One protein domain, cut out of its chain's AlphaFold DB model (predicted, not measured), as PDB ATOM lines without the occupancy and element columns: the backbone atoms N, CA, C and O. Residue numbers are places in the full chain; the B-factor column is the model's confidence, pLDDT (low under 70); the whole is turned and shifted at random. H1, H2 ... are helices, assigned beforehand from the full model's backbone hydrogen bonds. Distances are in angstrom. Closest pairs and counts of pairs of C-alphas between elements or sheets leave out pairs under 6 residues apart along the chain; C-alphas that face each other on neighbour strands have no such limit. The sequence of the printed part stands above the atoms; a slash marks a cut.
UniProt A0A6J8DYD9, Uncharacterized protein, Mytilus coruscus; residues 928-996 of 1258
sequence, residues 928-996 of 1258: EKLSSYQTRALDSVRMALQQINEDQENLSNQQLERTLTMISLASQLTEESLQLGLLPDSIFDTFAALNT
ATOM      1  N   GLU A 928     234.680 210.113 199.190       45.69
ATOM      2  CA  GLU A 928     235.746 209.830 198.198       45.69
ATOM      3  C   GLU A 928     237.196 210.255 198.564       45.69
ATOM      4  O   GLU A 928     238.047 210.385 197.682       45.69
ATOM      5  N   LYS A 929     237.512 210.534 199.836       78.06
ATOM      6  CA  LYS A 929     238.830 211.028 200.282       78.06
ATOM      7  C   LYS A 929     239.411 210.353 201.529       78.06
ATOM      8  O   LYS A 929     240.424 210.831 202.036       78.06
ATOM      9  N   LEU A 930     238.832 209.249 202.005       80.56
ATOM     10  CA  LEU A 930     239.507 208.428 203.014       80.56
ATOM     11  C   LEU A 930     240.807 207.828 202.458       80.56
ATOM     12  O   LEU A 930     240.877 207.401 201.305       80.56
ATOM     13  N   SER A 931     241.840 207.761 203.296       83.19
ATOM     14  CA  SER A 931     243.039 206.983 202.979       83.19
ATOM     15  C   SER A 931     242.729 205.484 203.015       83.19
ATOM     16  O   SER A 931     241.874 205.031 203.775       83.19
ATOM     17  N   SER A 932     243.487 204.673 202.272       73.75
ATOM     18  CA  SER A 932     243.319 203.209 202.274       73.75
ATOM     19  C   SER A 932     243.540 202.558 203.650       73.75
ATOM     20  O   SER A 932     243.147 201.412 203.856       73.75
ATOM     21  N   TYR A 933     244.178 203.269 204.586       65.00
ATOM     22  CA  TYR A 933     244.291 202.858 205.985       65.00
ATOM     23  C   TYR A 933     243.007 203.171 206.768       65.00
ATOM     24  O   TYR A 933     242.499 202.294 207.460       65.00
ATOM     25  N   GLN A 934     242.423 204.361 206.584       76.44
ATOM     26  CA  GLN A 934     241.132 204.733 207.177       76.44
ATOM     27  C   GLN A 934     239.990 203.838 206.677       76.44
ATOM     28  O   GLN A 934     239.201 203.375 207.492       76.44
ATOM     29  N   THR A 935     239.935 203.517 205.377       79.56
ATOM     30  CA  THR A 935     238.958 202.547 204.845       79.56
ATOM     31  C   THR A 935     239.097 201.198 205.552       79.56
ATOM     32  O   THR A 935     238.127 200.709 206.113       79.56
ATOM     33  N   ARG A 936     240.323 200.654 205.649       74.19
ATOM     34  CA  ARG A 936     240.593 199.397 206.368       74.19
ATOM     35  C   ARG A 936     240.238 199.464 207.861       74.19
ATOM     36  O   ARG A 936     239.814 198.454 208.415       74.19
ATOM     37  N   ALA A 937     240.424 200.608 208.520       70.88
ATOM     38  CA  ALA A 937     240.048 200.786 209.921       70.88
ATOM     39  C   ALA A 937     238.521 200.751 210.100       70.88
ATOM     40  O   ALA A 937     238.027 200.024 210.960       70.88
ATOM     41  N   LEU A 938     237.768 201.450 209.243       77.31
ATOM     42  CA  LEU A 938     236.301 201.415 209.257       77.31
ATOM     43  C   LEU A 938     235.755 200.038 208.849       77.31
ATOM     44  O   LEU A 938     234.837 199.546 209.499       77.31
ATOM     45  N   ASP A 939     236.362 199.361 207.870       78.00
ATOM     46  CA  ASP A 939     236.053 197.962 207.539       78.00
ATOM     47  C   ASP A 939     236.296 197.035 208.742       78.00
ATOM     48  O   ASP A 939     235.514 196.120 208.993       78.00
ATOM     49  N   SER A 940     237.341 197.281 209.543       72.56
ATOM     50  CA  SER A 940     237.596 196.518 210.771       72.56
ATOM     51  C   SER A 940     236.543 196.776 211.856       72.56
ATOM     52  O   SER A 940     236.191 195.847 212.580       72.56
ATOM     53  N   VAL A 941     236.014 198.002 211.964       74.06
ATOM     54  CA  VAL A 941     234.886 198.324 212.861       74.06
ATOM     55  C   VAL A 941     233.588 197.688 212.352       74.06
ATOM     56  O   VAL A 941     232.835 197.130 213.145       74.06
ATOM     57  N   ARG A 942     233.356 197.685 211.033       78.88
ATOM     58  CA  ARG A 942     232.226 197.001 210.382       78.88
ATOM     59  C   ARG A 942     232.244 195.498 210.659       78.88
ATOM     60  O   ARG A 942     231.228 194.951 211.072       78.88
ATOM     61  N   MET A 943     233.398 194.849 210.488       79.88
ATOM     62  CA  MET A 943     233.570 193.426 210.801       79.88
ATOM     63  C   MET A 943     233.387 193.138 212.295       79.88
ATOM     64  O   MET A 943     232.785 192.126 212.636       79.88
ATOM     65  N   ALA A 944     233.848 194.020 213.189       73.81
ATOM     66  CA  ALA A 944     233.624 193.865 214.626       73.81
ATOM     67  C   ALA A 944     232.134 193.989 214.998       73.81
ATOM     68  O   ALA A 944     231.629 193.160 215.749       73.81
ATOM     69  N   LEU A 945     231.413 194.969 214.440       78.44
ATOM     70  CA  LEU A 945     229.961 195.111 214.618       78.44
ATOM     71  C   LEU A 945     229.191 193.901 214.074       78.44
ATOM     72  O   LEU A 945     228.269 193.425 214.731       78.44
ATOM     73  N   GLN A 946     229.594 193.371 212.915       82.25
ATOM     74  CA  GLN A 946     229.014 192.145 212.369       82.25
ATOM     75  C   GLN A 946     229.273 190.940 213.289       82.25
ATOM     76  O   GLN A 946     228.330 190.222 213.609       82.25
ATOM     77  N   GLN A 947     230.502 190.763 213.785       81.06
ATOM     78  CA  GLN A 947     230.847 189.688 214.722       81.06
ATOM     79  C   GLN A 947     230.024 189.773 216.019       81.06
ATOM     80  O   GLN A 947     229.489 188.768 216.463       81.06
ATOM     81  N   ILE A 948     229.839 190.970 216.588       80.69
ATOM     82  CA  ILE A 948     229.006 191.191 217.789       80.69
ATOM     83  C   ILE A 948     227.533 190.821 217.545       80.69
ATOM     84  O   ILE A 948     226.862 190.346 218.458       80.69
ATOM     85  N   ASN A 949     227.030 191.033 216.325       81.19
ATOM     86  CA  ASN A 949     225.674 190.654 215.929       81.19
ATOM     87  C   ASN A 949     225.545 189.139 215.669       81.19
ATOM     88  O   ASN A 949     224.503 188.558 215.952       81.19
ATOM     89  N   GLU A 950     226.589 188.487 215.151       86.62
ATOM     90  CA  GLU A 950     226.643 187.024 214.990       86.62
ATOM     91  C   GLU A 950     226.816 186.300 216.345       86.62
ATOM     92  O   GLU A 950     226.210 185.254 216.560       86.62
ATOM     93  N   ASP A 951     227.547 186.894 217.294       83.88
ATOM     94  CA  ASP A 951     227.737 186.398 218.666       83.88
ATOM     95  C   ASP A 951     226.662 186.882 219.664       83.88
ATOM     96  O   ASP A 951     226.789 186.651 220.871       83.88
ATOM     97  N   GLN A 952     225.587 187.538 219.206       79.69
ATOM     98  CA  GLN A 952     224.584 188.148 220.094       79.69
ATOM     99  C   GLN A 952     223.873 187.123 221.003       79.69
ATOM    100  O   GLN A 952     223.475 187.470 222.112       79.69
ATOM    101  N   GLU A 953     223.750 185.860 220.579       83.19
ATOM    102  CA  GLU A 953     223.196 184.774 221.410       83.19
ATOM    103  C   GLU A 953     224.154 184.311 222.530       83.19
ATOM    104  O   GLU A 953     223.707 183.719 223.512       83.19
ATOM    105  N   ASN A 954     225.459 184.590 222.404       80.69
ATOM    106  CA  ASN A 954     226.510 184.164 223.338       80.69
ATOM    107  C   ASN A 954     226.966 185.286 224.291       80.69
ATOM    108  O   ASN A 954     227.483 185.012 225.375       80.69
ATOM    109  N   LEU A 955     226.806 186.552 223.895       84.81
ATOM    110  CA  LEU A 955     227.166 187.717 224.705       84.81
ATOM    111  C   LEU A 955     226.060 188.042 225.715       84.81
ATOM    112  O   LEU A 955     224.913 188.283 225.344       84.81
ATOM    113  N   SER A 956     226.401 188.149 227.004       89.25
ATOM    114  CA  SER A 956     225.436 188.659 227.987       89.25
ATOM    115  C   SER A 956     225.045 190.108 227.669       89.25
ATOM    116  O   SER A 956     225.870 190.894 227.194       89.25
ATOM    117  N   ASN A 957     223.813 190.506 228.005       79.38
ATOM    118  CA  ASN A 957     223.309 191.865 227.753       79.38
ATOM    119  C   ASN A 957     224.266 192.968 228.252       79.38
ATOM    120  O   ASN A 957     224.440 193.978 227.579       79.38
ATOM    121  N   GLN A 958     224.948 192.752 229.385       75.19
ATOM    122  CA  GLN A 958     225.920 193.704 229.932       75.19
ATOM    123  C   GLN A 958     227.249 193.741 229.143       75.19
ATOM    124  O   GLN A 958     227.895 194.786 229.077       75.19
ATOM    125  N   GLN A 959     227.682 192.634 228.528       78.25
ATOM    126  CA  GLN A 959     228.826 192.628 227.602       78.25
ATOM    127  C   GLN A 959     228.463 193.293 226.268       78.25
ATOM    128  O   GLN A 959     229.260 194.075 225.744       78.25
ATOM    129  N   LEU A 960     227.256 193.041 225.754       84.31
ATOM    130  CA  LEU A 960     226.729 193.685 224.552       84.31
ATOM    131  C   LEU A 960     226.636 195.211 224.742       84.31
ATOM    132  O   LEU A 960     227.202 195.966 223.955       84.31
ATOM    133  N   GLU A 961     226.021 195.664 225.838       79.94
ATOM    134  CA  GLU A 961     225.907 197.082 226.210       79.94
ATOM    135  C   GLU A 961     227.278 197.763 226.352       79.94
ATOM    136  O   GLU A 961     227.505 198.825 225.767       79.94
ATOM    137  N   ARG A 962     228.232 197.138 227.060       80.19
ATOM    138  CA  ARG A 962     229.608 197.656 227.186       80.19
ATOM    139  C   ARG A 962     230.300 197.781 225.832       80.19
ATOM    140  O   ARG A 962     230.925 198.805 225.569       80.19
ATOM    141  N   THR A 963     230.183 196.774 224.970       81.75
ATOM    142  CA  THR A 963     230.854 196.770 223.662       81.75
ATOM    143  C   THR A 963     230.255 197.820 222.723       81.75
ATOM    144  O   THR A 963     231.000 198.587 222.114       81.75
ATOM    145  N   LEU A 964     228.924 197.953 222.684       82.00
ATOM    146  CA  LEU A 964     228.239 199.022 221.945       82.00
ATOM    147  C   LEU A 964     228.606 200.416 222.482       82.00
ATOM    148  O   LEU A 964     228.849 201.332 221.697       82.00
ATOM    149  N   THR A 965     228.730 200.572 223.804       83.75
ATOM    150  CA  THR A 965     229.172 201.830 224.436       83.75
ATOM    151  C   THR A 965     230.609 202.187 224.047       83.75
ATOM    152  O   THR A 965     230.882 203.337 223.707       83.75
ATOM    153  N   MET A 966     231.529 201.214 224.032       78.25
ATOM    154  CA  MET A 966     232.910 201.433 223.583       78.25
ATOM    155  C   MET A 966     232.991 201.811 222.098       78.25
ATOM    156  O   MET A 966     233.775 202.690 221.748       78.25
ATOM    157  N   ILE A 967     232.172 201.198 221.235       79.50
ATOM    158  CA  ILE A 967     232.122 201.530 219.801       79.50
ATOM    159  C   ILE A 967     231.523 202.926 219.580       79.50
ATOM    160  O   ILE A 967     232.067 203.695 218.792       79.50
ATOM    161  N   SER A 968     230.470 203.294 220.318       80.12
ATOM    162  CA  SER A 968     229.884 204.640 220.281       80.12
ATOM    163  C   SER A 968     230.905 205.716 220.686       80.12
ATOM    164  O   SER A 968     231.140 206.665 219.939       80.12
ATOM    165  N   LEU A 969     231.615 205.511 221.805       77.19
ATOM    166  CA  LEU A 969     232.695 206.400 222.254       77.19
ATOM    167  C   LEU A 969     233.851 206.485 221.246       77.19
ATOM    168  O   LEU A 969     234.361 207.576 220.997       77.19
ATOM    169  N   ALA A 970     234.254 205.364 220.642       76.38
ATOM    170  CA  ALA A 970     235.283 205.355 219.602       76.38
ATOM    171  C   ALA A 970     234.832 206.120 218.345       76.38
ATOM    172  O   ALA A 970     235.624 206.866 217.770       76.38
ATOM    173  N   SER A 971     233.562 205.989 217.945       78.00
ATOM    174  CA  SER A 971     232.980 206.730 216.821       78.00
ATOM    175  C   SER A 971     232.953 208.234 217.095       78.00
ATOM    176  O   SER A 971     233.454 209.004 216.278       78.00
ATOM    177  N   GLN A 972     232.463 208.659 218.265       79.25
ATOM    178  CA  GLN A 972     232.430 210.074 218.647       79.25
ATOM    179  C   GLN A 972     233.842 210.677 218.716       79.25
ATOM    180  O   GLN A 972     234.087 211.737 218.148       79.25
ATOM    181  N   LEU A 973     234.806 209.987 219.336       74.75
ATOM    182  CA  LEU A 973     236.197 210.455 219.395       74.75
ATOM    183  C   LEU A 973     236.882 210.458 218.019       74.75
ATOM    184  O   LEU A 973     237.785 211.264 217.789       74.75
ATOM    185  N   THR A 974     236.456 209.601 217.088       77.00
ATOM    186  CA  THR A 974     236.901 209.645 215.685       77.00
ATOM    187  C   THR A 974     236.337 210.869 214.973       77.00
ATOM    188  O   THR A 974     237.078 211.568 214.287       77.00
ATOM    189  N   GLU A 975     235.051 211.173 215.156       75.44
ATOM    190  CA  GLU A 975     234.435 212.362 214.569       75.44
ATOM    191  C   GLU A 975     235.056 213.648 215.136       75.44
ATOM    192  O   GLU A 975     235.514 214.496 214.373       75.44
ATOM    193  N   GLU A 976     235.176 213.764 216.462       74.75
ATOM    194  CA  GLU A 976     235.794 214.918 217.122       74.75
ATOM    195  C   GLU A 976     237.274 215.085 216.733       74.75
ATOM    196  O   GLU A 976     237.714 216.204 216.473       74.75
ATOM    197  N   SER A 977     238.054 214.000 216.618       71.44
ATOM    198  CA  SER A 977     239.452 214.101 216.160       71.44
ATOM    199  C   SER A 977     239.564 214.518 214.691       71.44
ATOM    200  O   SER A 977     240.394 215.377 214.381       71.44
ATOM    201  N   LEU A 978     238.690 214.022 213.806       71.25
ATOM    202  CA  LEU A 978     238.600 214.481 212.415       71.25
ATOM    203  C   LEU A 978     238.184 215.960 212.317       71.25
ATOM    204  O   LEU A 978     238.791 216.706 211.547       71.25
ATOM    205  N   GLN A 979     237.212 216.411 213.119       68.31
ATOM    206  CA  GLN A 979     236.812 217.825 213.200       68.31
ATOM    207  C   GLN A 979     237.948 218.725 213.728       68.31
ATOM    208  O   GLN A 979     238.065 219.877 213.307       68.31
ATOM    209  N   LEU A 980     238.806 218.206 214.613       71.69
ATOM    210  CA  LEU A 980     239.976 218.900 215.168       71.69
ATOM    211  C   LEU A 980     241.253 218.777 214.311       71.69
ATOM    212  O   LEU A 980     242.290 219.321 214.694       71.69
ATOM    213  N   GLY A 981     241.214 218.063 213.180       72.12
ATOM    214  CA  GLY A 981     242.387 217.820 212.328       72.12
ATOM    215  C   GLY A 981     243.466 216.932 212.967       72.12
ATOM    216  O   GLY A 981     244.606 216.909 212.503       72.12
ATOM    217  N   LEU A 982     243.132 216.210 214.038       69.50
ATOM    218  CA  LEU A 982     244.022 215.262 214.700       69.50
ATOM    219  C   LEU A 982     243.969 213.918 213.967       69.50
ATOM    220  O   LEU A 982     242.891 213.404 213.686       69.50
ATOM    221  N   LEU A 983     245.135 213.324 213.688       68.12
ATOM    222  CA  LEU A 983     245.216 211.980 213.109       68.12
ATOM    223  C   LEU A 983     244.571 210.960 214.073       68.12
ATOM    224  O   LEU A 983     245.084 210.796 215.187       68.12
ATOM    225  N   PRO A 984     243.487 210.258 213.675       62.47
ATOM    226  CA  PRO A 984     242.781 209.331 214.566       62.47
ATOM    227  C   PRO A 984     243.630 208.133 215.015       62.47
ATOM    228  O   PRO A 984     243.308 207.491 216.010       62.47
ATOM    229  N   ASP A 985     244.722 207.846 214.304       52.84
ATOM    230  CA  ASP A 985     245.597 206.678 214.457       52.84
ATOM    231  C   ASP A 985     245.957 206.370 215.926       52.84
ATOM    232  O   ASP A 985     245.765 205.249 216.388       52.84
ATOM    233  N   SER A 986     246.379 207.370 216.715       56.94
ATOM    234  CA  SER A 986     246.748 207.146 218.130       56.94
ATOM    235  C   SER A 986     245.560 206.836 219.057       56.94
ATOM    236  O   SER A 986     245.740 206.240 220.123       56.94
ATOM    237  N   ILE A 987     244.347 207.230 218.660       61.72
ATOM    238  CA  ILE A 987     243.104 206.910 219.370       61.72
ATOM    239  C   ILE A 987     242.682 205.488 218.988       61.72
ATOM    240  O   ILE A 987     242.398 204.684 219.871       61.72
ATOM    241  N   PHE A 988     242.739 205.130 217.701       62.00
ATOM    242  CA  PHE A 988     242.453 203.766 217.255       62.00
ATOM    243  C   PHE A 988     243.427 202.733 217.830       62.00
ATOM    244  O   PHE A 988     242.963 201.711 218.328       62.00
ATOM    245  N   ASP A 989     244.736 202.999 217.862       61.56
ATOM    246  CA  ASP A 989     245.719 202.088 218.472       61.56
ATOM    247  C   ASP A 989     245.446 201.869 219.972       61.56
ATOM    248  O   ASP A 989     245.552 200.748 220.479       61.56
ATOM    249  N   THR A 990     245.054 202.920 220.703       63.75
ATOM    250  CA  THR A 990     244.760 202.813 222.142       63.75
ATOM    251  C   THR A 990     243.412 202.148 222.427       63.75
ATOM    252  O   THR A 990     243.338 201.334 223.349       63.75
ATOM    253  N   PHE A 991     242.378 202.392 221.615       61.78
ATOM    254  CA  PHE A 991     241.106 201.661 221.688       61.78
ATOM    255  C   PHE A 991     241.251 200.192 221.274       61.78
ATOM    256  O   PHE A 991     240.705 199.319 221.945       61.78
ATOM    257  N   ALA A 992     242.026 199.890 220.228       58.94
ATOM    258  CA  ALA A 992     242.310 198.521 219.809       58.94
ATOM    259  C   ALA A 992     243.062 197.751 220.903       58.94
ATOM    260  O   ALA A 992     242.689 196.619 221.212       58.94
ATOM    261  N   ALA A 993     244.057 198.367 221.552       61.00
ATOM    262  CA  ALA A 993     244.754 197.769 222.691       61.00
ATOM    263  C   ALA A 993     243.830 197.549 223.907       61.00
ATOM    264  O   ALA A 993     243.886 196.488 224.530       61.00
ATOM    265  N   LEU A 994     242.956 198.514 224.227       58.56
ATOM    266  CA  LEU A 994     241.956 198.389 225.297       58.56
ATOM    267  C   LEU A 994     240.965 197.253 225.029       58.56
ATOM    268  O   LEU A 994     240.751 196.416 225.904       58.56
ATOM    269  N   ASN A 995     240.391 197.200 223.826       56.62
ATOM    270  CA  ASN A 995     239.362 196.225 223.479       56.62
ATOM    271  C   ASN A 995     239.955 194.815 223.307       56.62
ATOM    272  O   ASN A 995     239.398 193.845 223.810       56.62
ATOM    273  N   THR A 996     241.149 194.695 222.706       61.34
ATOM    274  CA  THR A 996     241.885 193.415 222.636       61.34
ATOM    275  C   THR A 996     242.164 192.867 224.033       61.34
ATOM    276  O   THR A 996     242.005 191.671 224.254       61.34
TER     277      THR A 996
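Overview. This is residues 928 to 996 of the 1258 residues of an uncharacterized protein of Mytilus coruscus (UniProt A0A6J8DYD9). Three helices run back and forth along one long axis, their centres making a triangle: the longest, H2, has H1 beside it on one side and the shorter H3 on another. The printed part has 69 residues with three named helices, H1, H2, H3 in chain order, and no named strand; the class is all helix. It is only just compact, close to loose, with a radius of gyration of the C-alphas of 13.0 A, and elongated, spanning 38 by 19 by 19 A.

Along the chain. Find C-alpha 957 at (223.309, 191.865, 227.753); from there H2, residues 957 to 979, runs 32.7 A. H1, residues 932 to 950, starts at C-alpha 932 at (243.319, 203.209, 202.274) and runs 26.5 A. H3, residues 985 to 996, ends at C-alpha 996 at (241.885, 193.415, 222.636).

Arrangement. Look at H2 and H3, a helical hairpin: they touch, through residues 970 to 974 and 987 to 991 alone, the closest C-alphas being those of Ala 970 and Phe 991, 7.2 A apart. They run opposite ways at a shallow tilt of 7 degrees. H1 and H2 are close but not clearly touching, the closest C-alphas, Ile 948 and Leu 960, being 7.6 A apart; they run opposite ways at a shallow tilt of 18 degrees. H1 and H3 are only just apart, at 8.3 A. In H1, H2 and H3 every O i to N i+4 pair is within hydrogen-bond range.

Size, cuts and confidence. The C-alphas farthest apart, Glu 953 and Gly 981, are 39.3 A apart. The printed part has no cut; the link from H1 to H2 is short and that from H2 to H3 tight. Look for pLDDT under 70 at residues 928, 933, 979 and 982 to 996.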